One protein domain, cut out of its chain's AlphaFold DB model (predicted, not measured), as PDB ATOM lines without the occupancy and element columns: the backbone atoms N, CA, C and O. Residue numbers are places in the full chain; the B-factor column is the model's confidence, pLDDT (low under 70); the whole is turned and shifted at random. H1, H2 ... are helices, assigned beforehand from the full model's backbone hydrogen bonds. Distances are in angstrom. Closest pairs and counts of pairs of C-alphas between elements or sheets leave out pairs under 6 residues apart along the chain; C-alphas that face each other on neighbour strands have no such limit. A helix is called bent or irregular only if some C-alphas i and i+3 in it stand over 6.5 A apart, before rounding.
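What this domain is: This is residues 2 to 16 and 24 to 110 of the 170 residues of the protein "SNF2_N domain-containing protein" of Chromatiales bacterium (ex Bugula neritina AB1) (UniProt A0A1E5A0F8). A long helix, H2, runs from a loose forked end to a small head, where H4 folds back along residues 40 to 48 of H2 and H5 crosses over H4. At the forked end, residues 9 to 16 of H1 and residues 24 to 30, of which 25 to 30 belong to H2, stick out freely; without them the body spans 46 by 28 by 23 A. The printed part has 102 residues with five named helices, H1 to H5 in chain order, and no named strand; the class is all helix. It is loose, with a radius of gyration of the C-alphas of 17.6 A and spans of 57 by 26 by 25 A.

Where its parts are: H1, residues 3 to 16, begins at C-alpha (80.248, 76.637, 107.127) and is 20.2 A long. H2, residues 25 to 50, is 37.1 A long; it is neither bent nor irregular, but only just: C-alphas 45 and 48 are 6.2 A apart. H3 is residues 56 to 59, 4.8 A, and H4 is residues 67 to 79, 18.3 A. H5, residues 92 to 107, is 21.6 A long, has a kink of 26 degrees near residue 101 and ends at C-alpha (84.729, 79.854, 133.099).

How they stand to each other: H1 is close to but not clearly touching H2, the closest C-alphas being those of Leu 4 and Ser 35, 7.3 A. H2 touches H4 with residues 40 to 48 alone, closest at the C-alphas of Leu 40 and Ala 78, 5.1 A, at a shallow tilt of 8 degrees, opposite ways. H3 is close to but not clearly touching H4, with C-alphas 57 and 70 closest at 6.4 A. H4 touches H5, closest at the C-alphas of Ile 73 and Val 99, 5.3 A, at a steep tilt of 51 degrees, the same way. H2 and H5 are apart. Every O i to N i+4 pair is within hydrogen-bond range in H1 and H4, 20 of 22 in H2 and 10 of 12 in H5; H3 is too short for one.

The domain as a whole: The farthest C-alphas, of Ala 16 and Gly 89, are 59.6 A apart. Residues 17 to 23 are not printed, and C-alphas 16 and 24 are 19.3 A apart across the cut. The link from H4 to H5, residues 80 to 91, is long. Mean pLDDT of the printed part is 79.0; residues 2 to 5, 28, 31 to 33, 35 to 51 and 107 are under 70.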
ATOM      1  N   THR A   2      78.796  73.282 110.422       63.81
ATOM      2  CA  THR A   2      78.884  74.744 110.228       63.81
ATOM      3  C   THR A   2      79.876  75.148 109.128       63.81
ATOM      4  O   THR A   2      80.950  74.560 109.019       63.81
ATOM      5  N   GLU A   3      79.501  76.134 108.303       67.25
ATOM      6  CA  GLU A   3      80.248  76.637 107.127       67.25
ATOM      7  C   GLU A   3      81.714  76.997 107.437       67.25
ATOM      8  O   GLU A   3      82.610  76.783 106.625       67.25
ATOM      9  N   LEU A   4      81.982  77.421 108.671       66.88
ATOM     10  CA  LEU A   4      83.308  77.769 109.187       66.88
ATOM     11  C   LEU A   4      84.300  76.588 109.168       66.88
ATOM     12  O   LEU A   4      85.471  76.750 108.834       66.88
ATOM     13  N   VAL A   5      83.827  75.365 109.436       69.19
ATOM     14  CA  VAL A   5      84.661  74.146 109.397       69.19
ATOM     15  C   VAL A   5      85.048  73.787 107.962       69.19
ATOM     16  O   VAL A   5      86.137  73.261 107.725       69.19
ATOM     17  N   LYS A   6      84.171  74.070 106.990       76.12
ATOM     18  CA  LYS A   6      84.484  73.880 105.566       76.12
ATOM     19  C   LYS A   6      85.552  74.871 105.119       76.12
ATOM     20  O   LYS A   6      86.467  74.465 104.411       76.12
ATOM     21  N   LEU A   7      85.458  76.121 105.577       76.44
ATOM     22  CA  LEU A   7      86.395  77.187 105.239       76.44
ATOM     23  C   LEU A   7      87.801  76.927 105.801       76.44
ATOM     24  O   LEU A   7      88.763  76.958 105.043       76.44
ATOM     25  N   ILE A   8      87.925  76.557 107.082       75.69
ATOM     26  CA  ILE A   8      89.221  76.192 107.695       75.69
ATOM     27  C   ILE A   8      89.855  75.005 106.959       75.69
ATOM     28  O   ILE A   8      91.038  75.012 106.628       75.69
ATOM     29  N   ARG A   9      89.049  73.984 106.641       77.81
ATOM     30  CA  ARG A   9      89.517  72.817 105.883       77.81
ATOM     31  C   ARG A   9      89.926  73.180 104.454       77.81
ATOM     32  O   ARG A   9      90.788  72.515 103.893       77.81
ATOM     33  N   PHE A  10      89.289  74.180 103.852       81.38
ATOM     34  CA  PHE A  10      89.621  74.674 102.521       81.38
ATOM     35  C   PHE A  10      90.937  75.462 102.525       81.38
ATOM     36  O   PHE A  10      91.794  75.180 101.692       81.38
ATOM     37  N   ILE A  11      91.139  76.347 103.506       83.38
ATOM     38  CA  ILE A  11      92.394  77.093 103.696       83.38
ATOM     39  C   ILE A  11      93.569  76.121 103.862       83.38
ATOM     40  O   ILE A  11      94.518  76.184 103.086       83.38
ATOM     41  N   GLY A  12      93.446  75.124 104.747       78.94
ATOM     42  CA  GLY A  12      94.505  74.124 104.942       78.94
ATOM     43  C   GLY A  12      94.804  73.267 103.702       78.94
ATOM     44  O   GLY A  12      95.928  72.800 103.526       78.94
ATOM     45  N   ARG A  13      93.833  73.070 102.792       83.75
ATOM     46  CA  ARG A  13      94.090  72.412 101.495       83.75
ATOM     47  C   ARG A  13      94.842  73.315 100.520       83.75
ATOM     48  O   ARG A  13      95.666  72.806  99.770       83.75
ATOM     49  N   MET A  14      94.544  74.612 100.509       83.12
ATOM     50  CA  MET A  14      95.218  75.581  99.638       83.12
ATOM     51  C   MET A  14      96.677  75.781 100.060       83.12
ATOM     52  O   MET A  14      97.566  75.788  99.209       83.12
ATOM     53  N   GLU A  15      96.934  75.829 101.368       80.94
ATOM     54  CA  GLU A  15      98.290  75.869 101.928       80.94
ATOM     55  C   GLU A  15      99.087  74.602 101.580       80.94
ATOM     56  O   GLU A  15     100.236  74.689 101.152       80.94
ATOM     57  N   ALA A  16      98.458  73.421 101.656       80.25
ATOM     58  CA  ALA A  16      99.082  72.154 101.258       80.25
ATOM     59  C   ALA A  16      99.420  72.074  99.754       80.25
ATOM     60  O   ALA A  16     100.266  71.278  99.352       80.25
ATOM     61  N   TYR A  24      93.661  88.282 107.002       80.75
ATOM     62  CA  TYR A  24      93.754  89.580 107.653       80.75
ATOM     63  C   TYR A  24      93.160  89.509 109.077       80.75
ATOM     64  O   TYR A  24      92.243  88.716 109.313       80.75
ATOM     65  N   PRO A  25      93.660  90.313 110.036       74.44
ATOM     66  CA  PRO A  25      93.224  90.253 111.438       74.44
ATOM     67  C   PRO A  25      91.718  90.473 111.650       74.44
ATOM     68  O   PRO A  25      91.121  89.876 112.541       74.44
ATOM     69  N   ASP A  26      91.090  91.297 110.812       74.69
ATOM     70  CA  ASP A  26      89.648  91.572 110.808       74.69
ATOM     71  C   ASP A  26      88.817  90.354 110.376       74.69
ATOM     72  O   ASP A  26      87.762  90.068 110.947       74.69
ATOM     73  N   ALA A  27      89.311  89.594 109.399       75.81
ATOM     74  CA  ALA A  27      88.723  88.325 109.005       75.81
ATOM     75  C   ALA A  27      88.837  87.304 110.147       75.81
ATOM     76  O   ALA A  27      87.867  86.609 110.450       75.81
ATOM     77  N   GLU A  28      89.987  87.247 110.821       68.31
ATOM     78  CA  GLU A  28      90.207  86.397 111.997       68.31
ATOM     79  C   GLU A  28      89.231  86.724 113.138       68.31
ATOM     80  O   GLU A  28      88.557  85.823 113.650       68.31
ATOM     81  N   GLU A  29      89.084  88.005 113.481       71.00
ATOM     82  CA  GLU A  29      88.147  88.482 114.502       71.00
ATOM     83  C   GLU A  29      86.697  88.137 114.129       71.00
ATOM     84  O   GLU A  29      85.953  87.580 114.945       71.00
ATOM     85  N   TYR A  30      86.313  88.350 112.866       75.12
ATOM     86  CA  TYR A  30      84.992  87.976 112.358       75.12
ATOM     87  C   TYR A  30      84.716  86.474 112.502       75.12
ATOM     88  O   TYR A  30      83.625  86.076 112.929       75.12
ATOM     89  N   PHE A  31      85.689  85.619 112.174       69.75
ATOM     90  CA  PHE A  31      85.546  84.167 112.302       69.75
ATOM     91  C   PHE A  31      85.465  83.716 113.756       69.75
ATOM     92  O   PHE A  31      84.636  82.857 114.076       69.75
ATOM     93  N   GLN A  32      86.261  84.310 114.644       66.50
ATOM     94  CA  GLN A  32      86.192  84.037 116.078       66.50
ATOM     95  C   GLN A  32      84.819  84.424 116.638       66.50
ATOM     96  O   GLN A  32      84.176  83.623 117.321       66.50
ATOM     97  N   GLN A  33      84.317  85.602 116.273       68.12
ATOM     98  CA  GLN A  33      83.027  86.109 116.731       68.12
ATOM     99  C   GLN A  33      81.852  85.280 116.180       68.12
ATOM    100  O   GLN A  33      80.924  84.944 116.925       68.12
ATOM    101  N   ARG A  34      81.905  84.866 114.904       70.19
ATOM    102  CA  ARG A  34      80.944  83.929 114.286       70.19
ATOM    103  C   ARG A  34      80.960  82.561 114.959       70.19
ATOM    104  O   ARG A  34      79.894  82.048 115.288       70.19
ATOM    105  N   SER A  35      82.141  81.984 115.181       65.00
ATOM    106  CA  SER A  35      82.276  80.658 115.793       65.00
ATOM    107  C   SER A  35      81.764  80.655 117.232       65.00
ATOM    108  O   SER A  35      80.997  79.767 117.607       65.00
ATOM    109  N   LEU A  36      82.097  81.697 118.003       65.12
ATOM    110  CA  LEU A  36      81.572  81.897 119.348       65.12
ATOM    111  C   LEU A  36      80.044  82.005 119.317       65.12
ATOM    112  O   LEU A  36      79.368  81.279 120.036       65.12
ATOM    113  N   THR A  37      79.487  82.838 118.436       63.72
ATOM    114  CA  THR A  37      78.028  83.009 118.310       63.72
ATOM    115  C   THR A  37      77.326  81.695 117.954       63.72
ATOM    116  O   THR A  37      76.312  81.361 118.559       63.72
ATOM    117  N   GLU A  38      77.874  80.908 117.027       68.38
ATOM    118  CA  GLU A  38      77.328  79.596 116.649       68.38
ATOM    119  C   GLU A  38      77.416  78.569 117.792       68.38
ATOM    120  O   GLU A  38      76.500  77.764 117.980       68.38
ATOM    121  N   GLN A  39      78.505  78.581 118.566       67.00
ATOM    122  CA  GLN A  39      78.663  77.724 119.744       67.00
ATOM    123  C   GLN A  39      77.672  78.105 120.847       67.00
ATOM    124  O   GLN A  39      77.011  77.226 121.401       67.00
ATOM    125  N   LEU A  40      77.532  79.403 121.122       65.62
ATOM    126  CA  LEU A  40      76.556  79.957 122.057       65.62
ATOM    127  C   LEU A  40      75.125  79.579 121.628       65.62
ATOM    128  O   LEU A  40      74.361  79.055 122.433       65.62
ATOM    129  N   GLN A  41      74.784  79.726 120.342       68.00
ATOM    130  CA  GLN A  41      73.470  79.355 119.794       68.00
ATOM    131  C   GLN A  41      73.155  77.862 119.928       68.00
ATOM    132  O   GLN A  41      72.036  77.512 120.304       68.00
ATOM    133  N   LYS A  42      74.121  76.975 119.656       69.31
ATOM    134  CA  LYS A  42      73.931  75.530 119.870       69.31
ATOM    135  C   LYS A  42      73.706  75.207 121.340       69.31
ATOM    136  O   LYS A  42      72.764  74.492 121.658       69.31
ATOM    137  N   GLN A  43      74.510  75.795 122.230       67.12
ATOM    138  CA  GLN A  43      74.318  75.617 123.667       67.12
ATOM    139  C   GLN A  43      72.918  76.072 124.094       67.12
ATOM    140  O   GLN A  43      72.245  75.332 124.797       67.12
ATOM    141  N   VAL A  44      72.436  77.229 123.627       67.62
ATOM    142  CA  VAL A  44      71.072  77.715 123.913       67.62
ATOM    143  C   VAL A  44      69.986  76.743 123.436       67.62
ATOM    144  O   VAL A  44      69.005  76.543 124.151       67.62
ATOM    145  N   ALA A  45      70.144  76.123 122.264       67.38
ATOM    146  CA  ALA A  45      69.176  75.151 121.751       67.38
ATOM    147  C   ALA A  45      69.114  73.873 122.611       67.38
ATOM    148  O   ALA A  45      68.020  73.398 122.921       67.38
ATOM    149  N   ASP A  46      70.268  73.371 123.060       67.25
ATOM    150  CA  ASP A  46      70.378  72.153 123.880       67.25
ATOM    151  C   ASP A  46      69.910  72.360 125.337       67.25
ATOM    152  O   ASP A  46      69.556  71.414 126.049       67.25
ATOM    153  N   ILE A  47      69.881  73.611 125.802       67.44
ATOM    154  CA  ILE A  47      69.467  73.962 127.165       67.44
ATOM    155  C   ILE A  47      68.001  73.614 127.421       67.44
ATOM    156  O   ILE A  47      67.686  73.068 128.481       67.44
ATOM    157  N   ARG A  48      67.115  73.868 126.450       60.75
ATOM    158  CA  ARG A  48      65.669  73.620 126.585       60.75
ATOM    159  C   ARG A  48      65.327  72.145 126.740       60.75
ATOM    160  O   ARG A  48      64.396  71.804 127.459       60.75
ATOM    161  N   THR A  49      66.082  71.268 126.090       58.69
ATOM    162  CA  THR A  49      65.845  69.821 126.117       58.69
ATOM    163  C   THR A  49      66.464  69.144 127.338       58.69
ATOM    164  O   THR A  49      65.967  68.113 127.774       58.69
ATOM    165  N   THR A  50      67.503  69.737 127.935       64.62
ATOM    166  CA  THR A  50      68.306  69.092 128.994       64.62
ATOM    167  C   THR A  50      68.063  69.678 130.394       64.62
ATOM    168  O   THR A  50      68.572  69.162 131.389       64.62
ATOM    169  N   ALA A  51      67.300  70.771 130.519       66.25
ATOM    170  CA  ALA A  51      67.151  71.487 131.790       66.25
ATOM    171  C   ALA A  51      66.397  70.701 132.877       66.25
ATOM    172  O   ALA A  51      66.717  70.867 134.053       66.25
ATOM    173  N   ALA A  52      65.420  69.856 132.529       70.06
ATOM    174  CA  ALA A  52      64.553  69.212 133.517       70.06
ATOM    175  C   ALA A  52      65.303  68.220 134.429       70.06
ATOM    176  O   ALA A  52      65.192  68.333 135.648       70.06
ATOM    177  N   ASP A  53      66.131  67.334 133.878       76.12
ATOM    178  CA  ASP A  53      66.757  66.238 134.642       76.12
ATOM    179  C   ASP A  53      68.210  66.518 135.059       76.12
ATOM    180  O   ASP A  53      68.938  65.627 135.497       76.12
ATOM    181  N   ASN A  54      68.667  67.767 134.937       81.50
ATOM    182  CA  ASN A  54      70.059  68.100 135.204       81.50
ATOM    183  C   ASN A  54      70.390  68.052 136.717       81.50
ATOM    184  O   ASN A  54      69.795  68.810 137.494       81.50
ATOM    185  N   PRO A  55      71.400  67.269 137.156       84.31
ATOM    186  CA  PRO A  55      71.811  67.181 138.565       84.31
ATOM    187  C   PRO A  55      72.230  68.521 139.191       84.31
ATOM    188  O   PRO A  55      72.157  68.701 140.412       84.31
ATOM    189  N   LEU A  56      72.651  69.490 138.371       85.56
ATOM    190  CA  LEU A  56      73.001  70.833 138.830       85.56
ATOM    191  C   LEU A  56      71.811  71.573 139.441       85.56
ATOM    192  O   LEU A  56      72.023  72.428 140.297       85.56
ATOM    193  N   ARG A  57      70.566  71.203 139.122       88.94
ATOM    194  CA  ARG A  57      69.384  71.795 139.766       88.94
ATOM    195  C   ARG A  57      69.374  71.632 141.282       88.94
ATOM    196  O   ARG A  57      68.855  72.504 141.968       88.94
ATOM    197  N   ARG A  58      69.961  70.545 141.791       87.62
ATOM    198  CA  ARG A  58      70.021  70.218 143.225       87.62
ATOM    199  C   ARG A  58      71.356  70.560 143.878       87.62
ATOM    200  O   ARG A  58      71.430  70.629 145.095       87.62
ATOM    201  N   THR A  59      72.413  70.730 143.083       88.62
ATOM    202  CA  THR A  59      73.799  70.857 143.576       88.62
ATOM    203  C   THR A  59      74.440  72.212 143.275       88.62
ATOM    204  O   THR A  59      75.537  72.510 143.761       88.62
ATOM    205  N   LEU A  60      73.802  73.044 142.445       87.50
ATOM    206  CA  LEU A  60      74.302  74.381 142.143       87.50
ATOM    207  C   LEU A  60      74.127  75.308 143.348       87.50
ATOM    208  O   LEU A  60      75.097  75.935 143.757       87.50
ATOM    209  N   LEU A  61      72.924  75.356 143.924       90.12
ATOM    210  CA  LEU A  61      72.571  76.178 145.085       90.12
ATOM    211  C   LEU A  61      72.144  75.298 146.267       90.12
ATOM    212  O   LEU A  61      71.865  74.114 146.097       90.12
ATOM    213  N   LYS A  62      72.023  75.896 147.458       89.50
ATOM    214  CA  LYS A  62      71.492  75.237 148.672       89.50
ATOM    215  C   LYS A  62      70.015  74.828 148.570       89.50
ATOM    216  O   LYS A  62      69.486  74.193 149.475       89.50
ATOM    217  N   THR A  63      69.326  75.237 147.511       90.19
ATOM    218  CA  THR A  63      67.911  74.953 147.270       90.19
ATOM    219  C   THR A  63      67.750  74.400 145.864       90.19
ATOM    220  O   THR A  63      68.461  74.816 144.949       90.19
ATOM    221  N   GLU A  64      66.810  73.470 145.696       90.81
ATOM    222  CA  GLU A  64      66.492  72.910 144.388       90.81
ATOM    223  C   GLU A  64      65.870  73.978 143.479       90.81
ATOM    224  O   GLU A  64      64.864  74.605 143.812       90.81
ATOM    225  N   LEU A  65      66.490  74.182 142.320       90.44
ATOM    226  CA  LEU A  65      66.005  75.096 141.293       90.44
ATOM    227  C   LEU A  65      64.824  74.479 140.544       90.44
ATOM    228  O   LEU A  65      64.857  73.302 140.166       90.44
ATOM    229  N   LEU A  66      63.807  75.289 140.252       91.00
ATOM    230  CA  LEU A  66      62.718  74.888 139.357       91.00
ATOM    231  C   LEU A  66      63.239  74.737 137.914       91.00
ATOM    232  O   LEU A  66      64.231  75.383 137.563       91.00
ATOM    233  N   PRO A  67      62.598  73.912 137.059       89.31
ATOM    234  CA  PRO A  67      63.125  73.620 135.723       89.31
ATOM    235  C   PRO A  67      63.350  74.893 134.896       89.31
ATOM    236  O   PRO A  67      64.424  75.080 134.331       89.31
ATOM    237  N   TYR A  68      62.383  75.815 134.922       88.31
ATOM    238  CA  TYR A  68      62.460  77.092 134.207       88.31
ATOM    239  C   TYR A  68      63.539  78.033 134.772       88.31
ATOM    240  O   TYR A  68      64.187  78.756 134.022       88.31
ATOM    241  N   GLN A  69      63.791  78.003 136.087       90.69
ATOM    242  CA  GLN A  69      64.849  78.818 136.698       90.69
ATOM    243  C   GLN A  69      66.224  78.338 136.247       90.69
ATOM    244  O   GLN A  69      67.111  79.139 135.953       90.69
ATOM    245  N   PHE A  70      66.399  77.019 136.174       90.25
ATOM    246  CA  PHE A  70      67.630  76.432 135.674       90.25
ATOM    247  C   PHE A  70      67.808  76.657 134.168       90.25
ATOM    248  O   PHE A  70      68.925  76.927 133.729       90.25
ATOM    249  N   GLU A  71      66.725  76.628 133.387       88.62
ATOM    250  CA  GLU A  71      66.746  77.037 131.978       88.62
ATOM    251  C   GLU A  71      67.233  78.487 131.827       88.62
ATOM    252  O   GLU A  71      68.163  78.730 131.060       88.62
ATOM    253  N   GLY A  72      66.702  79.426 132.618       89.12
ATOM    254  CA  GLY A  72      67.131  80.830 132.613       89.12
ATOM    255  C   GLY A  72      68.612  81.018 132.968       89.12
ATOM    256  O   GLY A  72      69.334  81.747 132.284       89.12
ATOM    257  N   ILE A  73      69.108  80.294 133.980       89.50
ATOM    258  CA  ILE A  73      70.536  80.294 134.355       89.50
ATOM    259  C   ILE A  73      71.404  79.804 133.196       89.50
ATOM    260  O   ILE A  73      72.419  80.418 132.854       89.50
ATOM    261  N   GLN A  74      71.015  78.684 132.592       86.75
ATOM    262  CA  GLN A  74      71.755  78.115 131.481       86.75
ATOM    263  C   GLN A  74      71.719  79.032 130.252       86.75
ATOM    264  O   GLN A  74      72.756  79.227 129.616       86.75
ATOM    265  N   PHE A  75      70.570  79.644 129.955       86.75
ATOM    266  CA  PHE A  75      70.413  80.614 128.873       86.75
ATOM    267  C   PHE A  75      71.352  81.809 129.051       86.75
ATOM    268  O   PHE A  75      72.086  82.162 128.125       86.75
ATOM    269  N   ALA A  76      71.397  82.389 130.255       86.50
ATOM    270  CA  ALA A  76      72.289  83.503 130.562       86.50
ATOM    271  C   ALA A  76      73.769  83.125 130.404       86.50
ATOM    272  O   ALA A  76      74.556  83.883 129.835       86.50
ATOM    273  N   LYS A  77      74.140  81.914 130.831       83.06
ATOM    274  CA  LYS A  77      75.488  81.365 130.644       83.06
ATOM    275  C   LYS A  77      75.837  81.164 129.167       83.06
ATOM    276  O   LYS A  77      76.959  81.456 128.766       83.06
ATOM    277  N   ALA A  78      74.904  80.657 128.368       78.94
ATOM    278  CA  ALA A  78      75.144  80.319 126.969       78.94
ATOM    279  C   ALA A  78      75.055  81.508 126.014       78.94
ATOM    280  O   ALA A  78      75.475  81.373 124.879       78.94
ATOM    281  N   THR A  79      74.522  82.655 126.423       76.81
ATOM    282  CA  THR A  79      74.468  83.865 125.580       76.81
ATOM    283  C   THR A  79      75.525  84.896 125.964       76.81
ATOM    284  O   THR A  79      75.871  85.755 125.153       76.81
ATOM    285  N   GLY A  80      76.043  84.843 127.195       74.88
ATOM    286  CA  GLY A  80      77.005  85.802 127.745       74.88
ATOM    287  C   GLY A  80      76.389  87.167 128.076       74.88
ATOM    288  O   GLY A  80      76.701  87.748 129.112       74.88
ATOM    289  N   ARG A  81      75.476  87.666 127.234       80.19
ATOM    290  CA  ARG A  81      74.630  88.842 127.476       80.19
ATOM    291  C   ARG A  81      73.168  88.416 127.395       80.19
ATOM    292  O   ARG A  81      72.681  88.101 126.313       80.19
ATOM    293  N   ALA A  82      72.477  88.433 128.529       84.75
ATOM    294  CA  ALA A  82      71.089  87.998 128.627       84.75
ATOM    295  C   ALA A  82      70.221  88.998 129.380       84.75
ATOM    296  O   ALA A  82      70.672  89.652 130.320       84.75
ATOM    297  N   ILE A  83      68.950  89.043 128.988       86.81
ATOM    298  CA  ILE A  83      67.885  89.712 129.726       86.81
ATOM    299  C   ILE A  83      66.926  88.622 130.200       86.81
ATOM    300  O   ILE A  83      66.316  87.934 129.385       86.81
ATOM    301  N   LEU A  84      66.808  88.465 131.519       85.62
ATOM    302  CA  LEU A  84      65.823  87.583 132.141       85.62
ATOM    303  C   LEU A  84      64.551  88.397 132.391       85.62
ATOM    304  O   LEU A  84      64.477  89.168 133.349       85.62
ATOM    305  N   ALA A  85      63.580  88.263 131.490       85.81
ATOM    306  CA  ALA A  85      62.338  89.038 131.483       85.81
ATOM    307  C   ALA A  85      61.139  88.267 132.063       85.81
ATOM    308  O   ALA A  85      60.001  88.533 131.694       85.81
ATOM    309  N   ASP A  86      61.392  87.317 132.965       85.06
ATOM    310  CA  ASP A  86      60.336  86.567 133.648       85.06
ATOM    311  C   ASP A  86      59.423  87.496 134.462       85.06
ATOM    312  O   ASP A  86      59.858  88.548 134.949       85.06
ATOM    313  N   ASP A  87      58.185  87.073 134.707       87.62
ATOM    314  CA  ASP A  87      57.233  87.795 135.552       87.62
ATOM    315  C   ASP A  87      57.748  88.053 136.980       87.62
ATOM    316  O   ASP A  87      58.708  87.458 137.500       87.62
ATOM    317  N   MET A  88      57.127  89.031 137.638       81.00
ATOM    318  CA  MET A  88      57.396  89.348 139.039       81.00
ATOM    319  C   MET A  88      57.101  88.122 139.919       81.00
ATOM    320  O   MET A  88      56.065  87.488 139.787       81.00
ATOM    321  N   GLY A  89      58.027  87.777 140.820       81.81
ATOM    322  CA  GLY A  89      57.869  86.634 141.732       81.81
ATOM    323  C   GLY A  89      58.427  85.294 141.234       81.81
ATOM    324  O   GLY A  89      58.643  84.410 142.054       81.81
ATOM    325  N   LEU A  90      58.795  85.152 139.954       84.12
ATOM    326  CA  LEU A  90      59.361  83.899 139.407       84.12
ATOM    327  C   LEU A  90      60.822  83.612 139.809       84.12
ATOM    328  O   LEU A  90      61.423  82.618 139.398       84.12
ATOM    329  N   GLY A  91      61.416  84.464 140.648       85.56
ATOM    330  CA  GLY A  91      62.754  84.223 141.182       85.56
ATOM    331  C   GLY A  91      63.896  84.641 140.251       85.56
ATOM    332  O   GLY A  91      64.935  83.991 140.208       85.56
ATOM    333  N   LYS A  92      63.776  85.773 139.546       90.25
ATOM    334  CA  LYS A  92      64.899  86.349 138.773       90.25
ATOM    335  C   LYS A  92      66.175  86.523 139.613       90.25
ATOM    336  O   LYS A  92      67.279  86.316 139.120       90.25
ATOM    337  N   THR A  93      66.026  86.839 140.901       90.38
ATOM    338  CA  THR A  93      67.147  86.933 141.847       90.38
ATOM    339  C   THR A  93      67.858  85.592 142.027       90.38
ATOM    340  O   THR A  93      69.078  85.545 141.902       90.38
ATOM    341  N   ILE A  94      67.124  84.492 142.258       91.75
ATOM    342  CA  ILE A  94      67.741  83.164 142.419       91.75
ATOM    343  C   ILE A  94      68.414  82.704 141.121       91.75
ATOM    344  O   ILE A  94      69.487  82.108 141.175       91.75
ATOM    345  N   GLN A  95      67.862  83.064 139.957       91.94
ATOM    346  CA  GLN A  95      68.522  82.824 138.673       91.94
ATOM    347  C   GLN A  95      69.834  83.614 138.557       91.94
ATOM    348  O   GLN A  95      70.868  83.040 138.229       91.94
ATOM    349  N   GLY A  96      69.844  84.902 138.909       90.19
ATOM    350  CA  GLY A  96      71.069  85.712 138.921       90.19
ATOM    351  C   GLY A  96      72.148  85.153 139.857       90.19
ATOM    352  O   GLY A  96      73.313  85.044 139.469       90.19
ATOM    353  N   VAL A  97      71.762  84.720 141.063       90.25
ATOM    354  CA  VAL A  97      72.672  84.046 142.008       90.25
ATOM    355  C   VAL A  97      73.169  82.712 141.441       90.25
ATOM    356  O   VAL A  97      74.356  82.409 141.540       90.25
ATOM    357  N   GLY A  98      72.298  81.940 140.789       90.81
ATOM    358  CA  GLY A  98      72.659  80.694 140.113       90.81
ATOM    359  C   GLY A  98      73.688  80.898 139.002       90.81
ATOM    360  O   GLY A  98      74.661  80.150 138.929       90.81
ATOM    361  N   VAL A  99      73.545  81.950 138.189       89.44
ATOM    362  CA  VAL A  99      74.554  82.330 137.183       89.44
ATOM    363  C   VAL A  99      75.881  82.664 137.863       89.44
ATOM    364  O   VAL A  99      76.917  82.115 137.486       89.44
ATOM    365  N   ALA A 100      75.862  83.491 138.912       87.31
ATOM    366  CA  ALA A 100      77.063  83.857 139.663       87.31
ATOM    367  C   ALA A 100      77.767  82.647 140.312       87.31
ATOM    368  O   ALA A 100      78.993  82.631 140.448       87.31
ATOM    369  N   GLU A 101      77.011  81.616 140.695       86.94
ATOM    370  CA  GLU A 101      77.544  80.367 141.238       86.94
ATOM    371  C   GLU A 101      78.078  79.423 140.150       86.94
ATOM    372  O   GLU A 101      79.062  78.712 140.381       86.94
ATOM    373  N   LEU A 102      77.482  79.448 138.956       85.19
ATOM    374  CA  LEU A 102      77.849  78.593 137.827       85.19
ATOM    375  C   LEU A 102      79.113  79.078 137.099       85.19
ATOM    376  O   LEU A 102      79.968  78.263 136.746       85.19
ATOM    377  N   LEU A 103      79.261  80.392 136.896       81.88
ATOM    378  CA  LEU A 103      80.374  80.984 136.139       81.88
ATOM    379  C   LEU A 103      81.776  80.584 136.650       81.88
ATOM    380  O   LEU A 103      82.630  80.262 135.825       81.88
ATOM    381  N   PRO A 104      82.049  80.509 137.964       77.81
ATOM    382  CA  PRO A 104      83.354  80.080 138.466       77.81
ATOM    383  C   PRO A 104      83.653  78.605 138.203       77.81
ATOM    384  O   PRO A 104      84.818  78.250 138.055       77.81
ATOM    385  N   ARG A 105      82.624  77.744 138.146       77.12
ATOM    386  CA  ARG A 105      82.791  76.304 137.879       77.12
ATOM    387  C   ARG A 105      83.149  76.031 136.417       77.12
ATOM    388  O   ARG A 105      83.797  75.032 136.139       77.12
ATOM    389  N   LEU A 106      82.712  76.899 135.502       70.44
ATOM    390  CA  LEU A 106      82.818  76.665 134.057       70.44
ATOM    391  C   LEU A 106      83.820  77.575 133.344       70.44
ATOM    392  O   LEU A 106      84.458  77.143 132.394       70.44
ATOM    393  N   ALA A 107      83.940  78.828 133.777       67.56
ATOM    394  CA  ALA A 107      84.729  79.854 133.099       67.56
ATOM    395  C   ALA A 107      85.849  80.426 133.982       67.56
ATOM    396  O   ALA A 107      86.505  81.389 133.598       67.56
ATOM    397  N   GLY A 108      86.043  79.892 135.196       71.62
ATOM    398  CA  GLY A 108      87.064  80.376 136.131       71.62
ATOM    399  C   GLY A 108      86.851  81.819 136.605       71.62
ATOM    400  O   GLY A 108      87.739  82.395 137.229       71.62
ATOM    401  N   ILE A 109      85.682  82.411 136.337       75.56
ATOM    402  CA  ILE A 109      85.332  83.769 136.762       75.56
ATOM    403  C   ILE A 109      85.208  83.761 138.281       75.56
ATOM    404  O   ILE A 109      84.352  83.074 138.814       75.56
ATOM    405  N   LYS A 110      86.053  84.498 139.003       73.12
ATOM    406  CA  LYS A 110      86.071  84.460 140.479       73.12
ATOM    407  C   LYS A 110      85.272  85.582 141.142       73.12
ATOM    408  O   LYS A 110      84.986  85.476 142.331       73.12
TER     409      LYS A 110